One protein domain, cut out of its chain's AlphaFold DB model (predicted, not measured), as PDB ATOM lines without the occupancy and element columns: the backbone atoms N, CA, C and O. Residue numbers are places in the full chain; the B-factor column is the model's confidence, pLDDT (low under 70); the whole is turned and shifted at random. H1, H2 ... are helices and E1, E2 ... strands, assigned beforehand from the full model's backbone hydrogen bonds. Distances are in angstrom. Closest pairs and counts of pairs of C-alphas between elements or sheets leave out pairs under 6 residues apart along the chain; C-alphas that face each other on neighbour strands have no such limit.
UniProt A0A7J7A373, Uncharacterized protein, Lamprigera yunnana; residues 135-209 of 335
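What this domain is: This is residues 135 to 209 of the 335 residues of an uncharacterized protein of Lamprigera yunnana (UniProt A0A7J7A373). Picture a T: a two-stranded hairpin, E1 and E2, is the stem, and at its foot H3 and H4 reach out to opposite sides as a nearly straight crossbar. The short helices H1 and H2 lie beside E1, and a long loop, residues 149 to 165, leads from H2 round to the far end of H3. The 75 printed residues hold H1, H2, H3, E1, E2 and H4 in that order, mixed helices and strands, with an antiparallel sheet E1 - E2. The whole is only just loose, close to compact, with a radius of gyration of the C-alphas of 14.0 A and spans of 43 by 30 by 21 A.

How they stand to each other: Start at the hairpin of E1, residues 176 to 181, and E2, residues 187 to 192: they are antiparallel at 148 degrees, with N 178 and O 190 2.9 A apart, within hydrogen-bond range. H3, residues 166 to 174, and H4, residues 194 to 208, are close but not clearly touching; their closest C-alphas, Lys 174 and Glu 194, are 6.1 A apart. They run the same way at a shallow tilt of 16 degrees. The closest C-alphas of H2, residues 143 to 148, and E1 are Tyr 146 and Ile 178, 7.1 A apart. Those of H1, residues 135 to 138, and E1 are Glu 137 and Ile 180, 7.3 A apart. In H2, H3 and H4 every O i to N i+4 pair is within hydrogen-bond range; H1 is too short for one.

Where its parts are: Find C-alpha 176 at (23.600, -33.649, 39.757); E1 runs 16.6 A from there, and E2 returns over 16.0 A. H4 runs 21.0 A to C-alpha 208 at (10.288, -16.537, 40.417), and H3 measures 13.0 A.

The domain as a whole: The C-alphas farthest apart, Asp 163 and Met 209, are 44.0 A apart. The printed part has no cut, and H2 to H3 is its one long link. Look at residues 149 to 163 for pLDDT under 70; the mean of the printed part is 75.7.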
ATOM      1  N   THR A 135      32.232 -24.313  50.302       73.06
ATOM      2  CA  THR A 135      31.104 -23.448  50.681       73.06
ATOM      3  C   THR A 135      31.197 -22.055  50.049       73.06
ATOM      4  O   THR A 135      30.218 -21.573  49.487       73.06
ATOM      5  N   GLY A 136      32.383 -21.438  50.044       75.62
ATOM      6  CA  GLY A 136      32.586 -20.105  49.465       75.62
ATOM      7  C   GLY A 136      32.557 -20.061  47.932       75.62
ATOM      8  O   GLY A 136      32.207 -19.034  47.353       75.62
ATOM      9  N   GLU A 137      32.952 -21.130  47.244       78.31
ATOM     10  CA  GLU A 137      32.832 -21.237  45.786       78.31
ATOM     11  C   GLU A 137      31.390 -21.537  45.365       78.31
ATOM     12  O   GLU A 137      30.931 -21.003  44.358       78.31
ATOM     13  N   LEU A 138      30.664 -22.333  46.157       79.88
ATOM     14  CA  LEU A 138      29.249 -22.630  45.933       79.88
ATOM     15  C   LEU A 138      28.352 -21.418  46.150       79.88
ATOM     16  O   LEU A 138      27.443 -21.204  45.359       79.88
ATOM     17  N   GLN A 139      28.653 -20.582  47.145       81.56
ATOM     18  CA  GLN A 139      27.948 -19.314  47.353       81.56
ATOM     19  C   GLN A 139      28.016 -18.391  46.121       81.56
ATOM     20  O   GLN A 139      27.137 -17.565  45.912       81.56
ATOM     21  N   ARG A 140      29.069 -18.520  45.305       81.25
ATOM     22  CA  ARG A 140      29.285 -17.725  44.087       81.25
ATOM     23  C   ARG A 140      28.802 -18.420  42.812       81.25
ATOM     24  O   ARG A 140      29.013 -17.887  41.722       81.25
ATOM     25  N   LEU A 141      28.205 -19.608  42.913       85.19
ATOM     26  CA  LEU A 141      27.666 -20.317  41.759       85.19
ATOM     27  C   LEU A 141      26.455 -19.553  41.209       85.19
ATOM     28  O   LEU A 141      25.502 -19.288  41.932       85.19
ATOM     29  N   LEU A 142      26.494 -19.214  39.920       86.62
ATOM     30  CA  LEU A 142      25.368 -18.570  39.248       86.62
ATOM     31  C   LEU A 142      24.218 -19.562  39.039       86.62
ATOM     32  O   LEU A 142      24.454 -20.715  38.675       86.62
ATOM     33  N   VAL A 143      22.981 -19.084  39.196       87.31
ATOM     34  CA  VAL A 143      21.761 -19.871  38.940       87.31
ATOM     35  C   VAL A 143      21.716 -20.360  37.494       87.31
ATOM     36  O   VAL A 143      21.527 -21.550  37.271       87.31
ATOM     37  N   SER A 144      22.029 -19.496  36.523       86.75
ATOM     38  CA  SER A 144      22.134 -19.893  35.111       86.75
ATOM     39  C   SER A 144      23.091 -21.067  34.922       86.75
ATOM     40  O   SER A 144      22.772 -22.053  34.267       86.75
ATOM     41  N   LYS A 145      24.245 -21.027  35.603       85.81
ATOM     42  CA  LYS A 145      25.230 -22.106  35.542       85.81
ATOM     43  C   LYS A 145      24.699 -23.410  36.128       85.81
ATOM     44  O   LYS A 145      25.061 -24.478  35.640       85.81
ATOM     45  N   TYR A 146      23.880 -23.325  37.172       86.31
ATOM     46  CA  TYR A 146      23.213 -24.475  37.772       86.31
ATOM     47  C   TYR A 146      22.161 -25.077  36.830       86.31
ATOM     48  O   TYR A 146      22.122 -26.302  36.652       86.31
ATOM     49  N   GLU A 147      21.352 -24.243  36.182       83.88
ATOM     50  CA  GLU A 147      20.291 -24.650  35.253       83.88
ATOM     51  C   GLU A 147      20.842 -25.252  33.953       83.88
ATOM     52  O   GLU A 147      20.418 -26.339  33.566       83.88
ATOM     53  N   GLU A 148      21.871 -24.640  33.355       78.94
ATOM     54  CA  GLU A 148      22.542 -25.103  32.123       78.94
ATOM     55  C   GLU A 148      23.089 -26.536  32.224       78.94
ATOM     56  O   GLU A 148      23.171 -27.262  31.237       78.94
ATOM     57  N   THR A 149      23.490 -26.959  33.424       69.88
ATOM     58  CA  THR A 149      23.981 -28.327  33.671       69.88
ATOM     59  C   THR A 149      22.875 -29.387  33.722       69.88
ATOM     60  O   THR A 149      23.175 -30.564  33.922       69.88
ATOM     61  N   GLY A 150      21.607 -28.998  33.580       61.12
ATOM     62  CA  GLY A 150      20.464 -29.898  33.548       61.12
ATOM     63  C   GLY A 150      20.139 -30.399  32.139       61.12
ATOM     64  O   GLY A 150      19.990 -29.626  31.202       61.12
ATOM     65  N   ILE A 151      19.922 -31.708  32.040       52.09
ATOM     66  CA  ILE A 151      19.195 -32.415  30.975       52.09
ATOM     67  C   ILE A 151      20.026 -32.848  29.750       52.09
ATOM     68  O   ILE A 151      19.908 -34.011  29.394       52.09
ATOM     69  N   ASN A 152      20.911 -32.039  29.152       44.62
ATOM     70  CA  ASN A 152      21.620 -32.449  27.910       44.62
ATOM     71  C   ASN A 152      23.066 -31.936  27.768       44.62
ATOM     72  O   ASN A 152      23.582 -31.797  26.659       44.62
ATOM     73  N   GLY A 153      23.753 -31.628  28.869       46.22
ATOM     74  CA  GLY A 153      25.193 -31.382  28.787       46.22
ATOM     75  C   GLY A 153      25.896 -32.703  28.467       46.22
ATOM     76  O   GLY A 153      25.693 -33.640  29.246       46.22
ATOM     77  N   PRO A 154      26.695 -32.818  27.381       44.97
ATOM     78  CA  PRO A 154      27.380 -34.064  27.070       44.97
ATOM     79  C   PRO A 154      28.118 -34.512  28.330       44.97
ATOM     80  O   PRO A 154      28.781 -33.676  28.970       44.97
ATOM     81  N   PRO A 155      27.983 -35.782  28.757       52.06
ATOM     82  CA  PRO A 155      28.852 -36.282  29.795       52.06
ATOM     83  C   PRO A 155      30.249 -36.055  29.239       52.06
ATOM     84  O   PRO A 155      30.640 -36.660  28.255       52.06
ATOM     85  N   SER A 156      30.992 -35.121  29.833       52.69
ATOM     86  CA  SER A 156      32.331 -34.732  29.371       52.69
ATOM     87  C   SER A 156      33.313 -35.917  29.294       52.69
ATOM     88  O   SER A 156      34.462 -35.709  28.932       52.69
ATOM     89  N   TYR A 157      32.869 -37.122  29.655       52.31
ATOM     90  CA  TYR A 157      33.550 -38.399  29.675       52.31
ATOM     91  C   TYR A 157      32.552 -39.487  29.204       52.31
ATOM     92  O   TYR A 157      31.939 -40.163  30.028       52.31
ATOM     93  N   GLU A 158      32.341 -39.633  27.891       52.78
ATOM     94  CA  GLU A 158      31.729 -40.851  27.315       52.78
ATOM     95  C   GLU A 158      32.719 -42.030  27.310       52.78
ATOM     96  O   GLU A 158      32.312 -43.181  27.304       52.78
ATOM     97  N   GLU A 159      34.027 -41.778  27.419       53.59
ATOM     98  CA  GLU A 159      35.065 -42.813  27.270       53.59
ATOM     99  C   GLU A 159      35.204 -43.782  28.460       53.59
ATOM    100  O   GLU A 159      36.003 -44.709  28.401       53.59
ATOM    101  N   PHE A 160      34.449 -43.592  29.546       52.41
ATOM    102  CA  PHE A 160      34.568 -44.401  30.769       52.41
ATOM    103  C   PHE A 160      33.248 -45.063  31.181       52.41
ATOM    104  O   PHE A 160      33.150 -45.611  32.272       52.41
ATOM    105  N   THR A 161      32.206 -45.023  30.345       56.84
ATOM    106  CA  THR A 161      30.881 -45.564  30.710       56.84
ATOM    107  C   THR A 161      30.808 -47.087  30.727       56.84
ATOM    108  O   THR A 161      29.882 -47.650  31.329       56.84
ATOM    109  N   ASP A 162      31.774 -47.743  30.092       62.03
ATOM    110  CA  ASP A 162      31.803 -49.197  29.952       62.03
ATOM    111  C   ASP A 162      32.394 -49.874  31.198       62.03
ATOM    112  O   ASP A 162      31.902 -50.927  31.600       62.03
ATOM    113  N   ASP A 163      33.309 -49.195  31.900       67.25
ATOM    114  CA  ASP A 163      33.987 -49.701  33.107       67.25
ATOM    115  C   ASP A 163      33.331 -49.260  34.433       67.25
ATOM    116  O   ASP A 163      33.842 -49.542  35.516       67.25
ATOM    117  N   ILE A 164      32.189 -48.567  34.375       70.69
ATOM    118  CA  ILE A 164      31.448 -48.112  35.563       70.69
ATOM    119  C   ILE A 164      30.488 -49.212  36.032       70.69
ATOM    120  O   ILE A 164      29.631 -49.686  35.272       70.69
ATOM    121  N   PHE A 165      30.573 -49.577  37.312       77.19
ATOM    122  CA  PHE A 165      29.715 -50.592  37.918       77.19
ATOM    123  C   PHE A 165      28.233 -50.171  37.876       77.19
ATOM    124  O   PHE A 165      27.909 -48.982  37.962       77.19
ATOM    125  N   PRO A 166      27.279 -51.123  37.818       77.31
ATOM    126  CA  PRO A 166      25.849 -50.809  37.743       77.31
ATOM    127  C   PRO A 166      25.363 -49.850  38.844       77.31
ATOM    128  O   PRO A 166      24.547 -48.967  38.583       77.31
ATOM    129  N   MET A 167      25.908 -49.977  40.058       73.56
ATOM    130  CA  MET A 167      25.575 -49.102  41.188       73.56
ATOM    131  C   MET A 167      26.065 -47.663  40.997       73.56
ATOM    132  O   MET A 167      25.355 -46.714  41.327       73.56
ATOM    133  N   GLU A 168      27.245 -47.477  40.416       73.50
ATOM    134  CA  GLU A 168      27.798 -46.153  40.129       73.50
ATOM    135  C   GLU A 168      26.976 -45.446  39.043       73.50
ATOM    136  O   GLU A 168      26.704 -44.251  39.157       73.50
ATOM    137  N   LYS A 169      26.463 -46.193  38.052       71.44
ATOM    138  CA  LYS A 169      25.510 -45.664  37.056       71.44
ATOM    139  C   LYS A 169      24.225 -45.158  37.712       71.44
ATOM    140  O   LYS A 169      23.681 -44.143  37.287       71.44
ATOM    141  N   ILE A 170      23.725 -45.843  38.742       75.25
ATOM    142  CA  ILE A 170      22.554 -45.384  39.510       75.25
ATOM    143  C   ILE A 170      22.894 -44.105  40.281       75.25
ATOM    144  O   ILE A 170      22.114 -43.155  40.270       75.25
ATOM    145  N   LEU A 171      24.072 -44.044  40.903       71.25
ATOM    146  CA  LEU A 171      24.488 -42.889  41.692       71.25
ATOM    147  C   LEU A 171      24.712 -41.637  40.826       71.25
ATOM    148  O   LEU A 171      24.279 -40.551  41.202       71.25
ATOM    149  N   ILE A 172      25.305 -41.790  39.640       71.31
ATOM    150  CA  ILE A 172      25.491 -40.704  38.663       71.31
ATOM    151  C   ILE A 172      24.147 -40.155  38.173       71.31
ATOM    152  O   ILE A 172      24.031 -38.955  37.951       71.31
ATOM    153  N   ARG A 173      23.124 -41.008  38.032       71.62
ATOM    154  CA  ARG A 173      21.773 -40.560  37.658       71.62
ATOM    155  C   ARG A 173      21.104 -39.742  38.761       71.62
ATOM    156  O   ARG A 173      20.398 -38.794  38.451       71.62
ATOM    157  N   LYS A 174      21.323 -40.101  40.030       75.88
ATOM    158  CA  LYS A 174      20.707 -39.416  41.179       75.88
ATOM    159  C   LYS A 174      21.421 -38.124  41.579       75.88
ATOM    160  O   LYS A 174      20.795 -37.208  42.104       75.88
ATOM    161  N   LEU A 175      22.734 -38.047  41.367       77.25
ATOM    162  CA  LEU A 175      23.543 -36.903  41.774       77.25
ATOM    163  C   LEU A 175      23.763 -35.938  40.607       77.25
ATOM    164  O   LEU A 175      24.461 -36.262  39.646       77.25
ATOM    165  N   LYS A 176      23.269 -34.703  40.722       81.12
ATOM    166  CA  LYS A 176      23.600 -33.649  39.757       81.12
ATOM    167  C   LYS A 176      25.034 -33.179  39.968       81.12
ATOM    168  O   LYS A 176      25.422 -32.804  41.072       81.12
ATOM    169  N   ARG A 177      25.831 -33.180  38.899       80.25
ATOM    170  CA  ARG A 177      27.243 -32.775  38.924       80.25
ATOM    171  C   ARG A 177      27.438 -31.416  38.266       80.25
ATOM    172  O   ARG A 177      27.066 -31.230  37.112       80.25
ATOM    173  N   ILE A 178      28.132 -30.514  38.954       82.25
ATOM    174  CA  ILE A 178      28.513 -29.199  38.426       82.25
ATOM    175  C   ILE A 178      30.018 -29.004  38.567       82.25
ATOM    176  O   ILE A 178      30.592 -29.249  39.624       82.25
ATOM    177  N   MET A 179      30.664 -28.545  37.497       81.94
ATOM    178  CA  MET A 179      32.087 -28.212  37.510       81.94
ATOM    179  C   MET A 179      32.284 -26.759  37.956       81.94
ATOM    180  O   MET A 179      31.928 -25.832  37.229       81.94
ATOM    181  N   ILE A 180      32.884 -26.562  39.131       83.00
ATOM    182  CA  ILE A 180      33.255 -25.239  39.657       83.00
ATOM    183  C   ILE A 180      34.746 -24.964  39.451       83.00
ATOM    184  O   ILE A 180      35.558 -25.888  39.377       83.00
ATOM    185  N   ARG A 181      35.147 -23.692  39.387       81.31
ATOM    186  CA  ARG A 181      36.570 -23.322  39.306       81.31
ATOM    187  C   ARG A 181      37.235 -23.477  40.676       81.31
ATOM    188  O   ARG A 181      36.776 -22.901  41.656       81.31
ATOM    189  N   GLY A 182      38.308 -24.264  40.752       78.88
ATOM    190  CA  GLY A 182      39.133 -24.399  41.952       78.88
ATOM    191  C   GLY A 182      40.240 -23.341  42.043       78.88
ATOM    192  O   GLY A 182      40.560 -22.664  41.068       78.88
ATOM    193  N   LYS A 183      40.893 -23.262  43.211       77.00
ATOM    194  CA  LYS A 183      41.993 -22.315  43.503       77.00
ATOM    195  C   LYS A 183      43.169 -22.403  42.527       77.00
ATOM    196  O   LYS A 183      43.819 -21.406  42.250       77.00
ATOM    197  N   THR A 184      43.435 -23.592  41.992       75.25
ATOM    198  CA  THR A 184      44.523 -23.842  41.035       75.25
ATOM    199  C   THR A 184      44.081 -23.663  39.578       75.25
ATOM    200  O   THR A 184      44.727 -24.198  38.681       75.25
ATOM    201  N   GLY A 185      42.919 -23.043  39.328       74.88
ATOM    202  CA  GLY A 185      42.312 -22.907  37.997       74.88
ATOM    203  C   GLY A 185      41.706 -24.197  37.428       74.88
ATOM    204  O   GLY A 185      40.968 -24.149  36.449       74.88
ATOM    205  N   LYS A 186      41.964 -25.352  38.055       78.94
ATOM    206  CA  LYS A 186      41.391 -26.644  37.656       78.94
ATOM    207  C   LYS A 186      39.915 -26.720  38.049       78.94
ATOM    208  O   LYS A 186      39.544 -26.320  39.155       78.94
ATOM    209  N   GLY A 187      39.089 -27.250  37.148       77.81
ATOM    210  CA  GLY A 187      37.683 -27.534  37.415       77.81
ATOM    211  C   GLY A 187      37.541 -28.643  38.456       77.81
ATOM    212  O   GLY A 187      38.241 -29.651  38.384       77.81
ATOM    213  N   VAL A 188      36.652 -28.461  39.424       78.81
ATOM    214  CA  VAL A 188      36.370 -29.447  40.469       78.81
ATOM    215  C   VAL A 188      34.886 -29.795  40.437       78.81
ATOM    216  O   VAL A 188      34.070 -28.872  40.437       78.81
ATOM    217  N   PRO A 189      34.526 -31.089  40.414       79.38
ATOM    218  CA  PRO A 189      33.136 -31.506  40.453       79.38
ATOM    219  C   PRO A 189      32.553 -31.310  41.853       79.38
ATOM    220  O   PRO A 189      33.148 -31.698  42.858       79.38
ATOM    221  N   VAL A 190      31.367 -30.725  41.891       80.31
ATOM    222  CA  VAL A 190      30.480 -30.651  43.049       80.31
ATOM    223  C   VAL A 190      29.271 -31.506  42.724       80.31
ATOM    224  O   VAL A 190      28.719 -31.407  41.627       80.31
ATOM    225  N   LEU A 191      28.883 -32.345  43.677       80.94
ATOM    226  CA  LEU A 191      27.721 -33.216  43.563       80.94
ATOM    227  C   LEU A 191      26.582 -32.658  44.415       80.94
ATOM    228  O   LEU A 191      26.808 -32.236  45.549       80.94
ATOM    229  N   PHE A 192      25.373 -32.675  43.871       81.44
ATOM    230  CA  PHE A 192      24.138 -32.317  44.555       81.44
ATOM    231  C   PHE A 192      23.278 -33.574  44.669       81.44
ATOM    232  O   PHE A 192      23.041 -34.243  43.665       81.44
ATOM    233  N   SER A 193      22.838 -33.914  45.880       82.69
ATOM    234  CA  SER A 193      21.866 -34.992  46.097       82.69
ATOM    235  C   SER A 193      20.480 -34.599  45.599       82.69
ATOM    236  O   SER A 193      20.231 -33.427  45.335       82.69
ATOM    237  N   GLU A 194      19.596 -35.578  45.444       82.69
ATOM    238  CA  GLU A 194      18.195 -35.378  45.048       82.69
ATOM    239  C   GLU A 194      17.486 -34.398  45.997       82.69
ATOM    240  O   GLU A 194      17.049 -33.342  45.556       82.69
ATOM    241  N   ASP A 195      17.578 -34.630  47.311       84.06
ATOM    242  CA  ASP A 195      17.008 -33.738  48.333       84.06
ATOM    243  C   ASP A 195      17.477 -32.276  48.182       84.06
ATOM    244  O   ASP A 195      16.700 -31.329  48.262       84.06
ATOM    245  N   VAL A 196      18.775 -32.068  47.923       84.62
ATOM    246  CA  VAL A 196      19.334 -30.717  47.754       84.62
ATOM    247  C   VAL A 196      18.870 -30.097  46.438       84.62
ATOM    248  O   VAL A 196      18.632 -28.891  46.386       84.62
ATOM    249  N   GLN A 197      18.735 -30.892  45.377       86.12
ATOM    250  CA  GLN A 197      18.194 -30.417  44.105       86.12
ATOM    251  C   GLN A 197      16.740 -29.963  44.257       86.12
ATOM    252  O   GLN A 197      16.399 -28.908  43.722       86.12
ATOM    253  N   ASP A 198      15.929 -30.691  45.026       89.12
ATOM    254  CA  ASP A 198      14.537 -30.335  45.315       89.12
ATOM    255  C   ASP A 198      14.439 -29.048  46.132       89.12
ATOM    256  O   ASP A 198      13.658 -28.155  45.800       89.12
ATOM    257  N   HIS A 199      15.290 -28.889  47.149       88.81
ATOM    258  CA  HIS A 199      15.364 -27.643  47.912       88.81
ATOM    259  C   HIS A 199      15.793 -26.453  47.050       88.81
ATOM    260  O   HIS A 199      15.217 -25.371  47.166       88.81
ATOM    261  N   ILE A 200      16.778 -26.638  46.165       88.56
ATOM    262  CA  ILE A 200      17.194 -25.586  45.229       88.56
ATOM    263  C   ILE A 200      16.049 -25.259  44.265       88.56
ATOM    264  O   ILE A 200      15.789 -24.085  44.032       88.56
ATOM    265  N   LYS A 201      15.334 -26.262  43.744       88.88
ATOM    266  CA  LYS A 201      14.179 -26.059  42.860       88.88
ATOM    267  C   LYS A 201      13.073 -25.264  43.551       88.88
ATOM    268  O   LYS A 201      12.592 -24.294  42.978       88.88
ATOM    269  N   LEU A 202      12.716 -25.636  44.780       89.62
ATOM    270  CA  LEU A 202      11.739 -24.905  45.586       89.62
ATOM    271  C   LEU A 202      12.165 -23.445  45.783       89.62
ATOM    272  O   LEU A 202      11.353 -22.538  45.642       89.62
ATOM    273  N   LEU A 203      13.442 -23.215  46.087       87.56
ATOM    274  CA  LEU A 203      13.965 -21.870  46.288       87.56
ATOM    275  C   LEU A 203      13.919 -21.036  44.998       87.56
ATOM    276  O   LEU A 203      13.540 -19.869  45.046       87.56
ATOM    277  N   LEU A 204      14.285 -21.625  43.857       87.88
ATOM    278  CA  LEU A 204      14.202 -20.969  42.549       87.88
ATOM    279  C   LEU A 204      12.760 -20.622  42.181       87.88
ATOM    280  O   LEU A 204      12.510 -19.517  41.706       87.88
ATOM    281  N   GLU A 205      11.824 -21.526  42.467       88.56
ATOM    282  CA  GLU A 205      10.398 -21.285  42.271       88.56
ATOM    283  C   GLU A 205       9.925 -20.104  43.119       88.56
ATOM    284  O   GLU A 205       9.368 -19.152  42.583       88.56
ATOM    285  N   ILE A 206      10.247 -20.100  44.419       85.75
ATOM    286  CA  ILE A 206       9.915 -19.004  45.339       85.75
ATOM    287  C   ILE A 206      10.473 -17.664  44.838       85.75
ATOM    288  O   ILE A 206       9.796 -16.640  44.933       85.75
ATOM    289  N   PHE A 207      11.691 -17.648  44.289       82.19
ATOM    290  CA  PHE A 207      12.279 -16.431  43.726       82.19
ATOM    291  C   PHE A 207      11.603 -15.955  42.433       82.19
ATOM    292  O   PHE A 207      11.695 -14.766  42.127       82.19
ATOM    293  N   ASN A 208      10.942 -16.845  41.691       86.25
ATOM    294  CA  ASN A 208      10.288 -16.537  40.417       86.25
ATOM    295  C   ASN A 208       8.756 -16.382  40.525       86.25
ATOM    296  O   ASN A 208       8.091 -16.197  39.508       86.25
ATOM    297  N   MET A 209       8.188 -16.433  41.734       85.44
ATOM    298  CA  MET A 209       6.750 -16.238  41.940       85.44
ATOM    299  C   MET A 209       6.303 -14.818  41.573       85.44
ATOM    300  O   MET A 209       6.955 -13.819  41.897       85.44
TER     301      MET A 209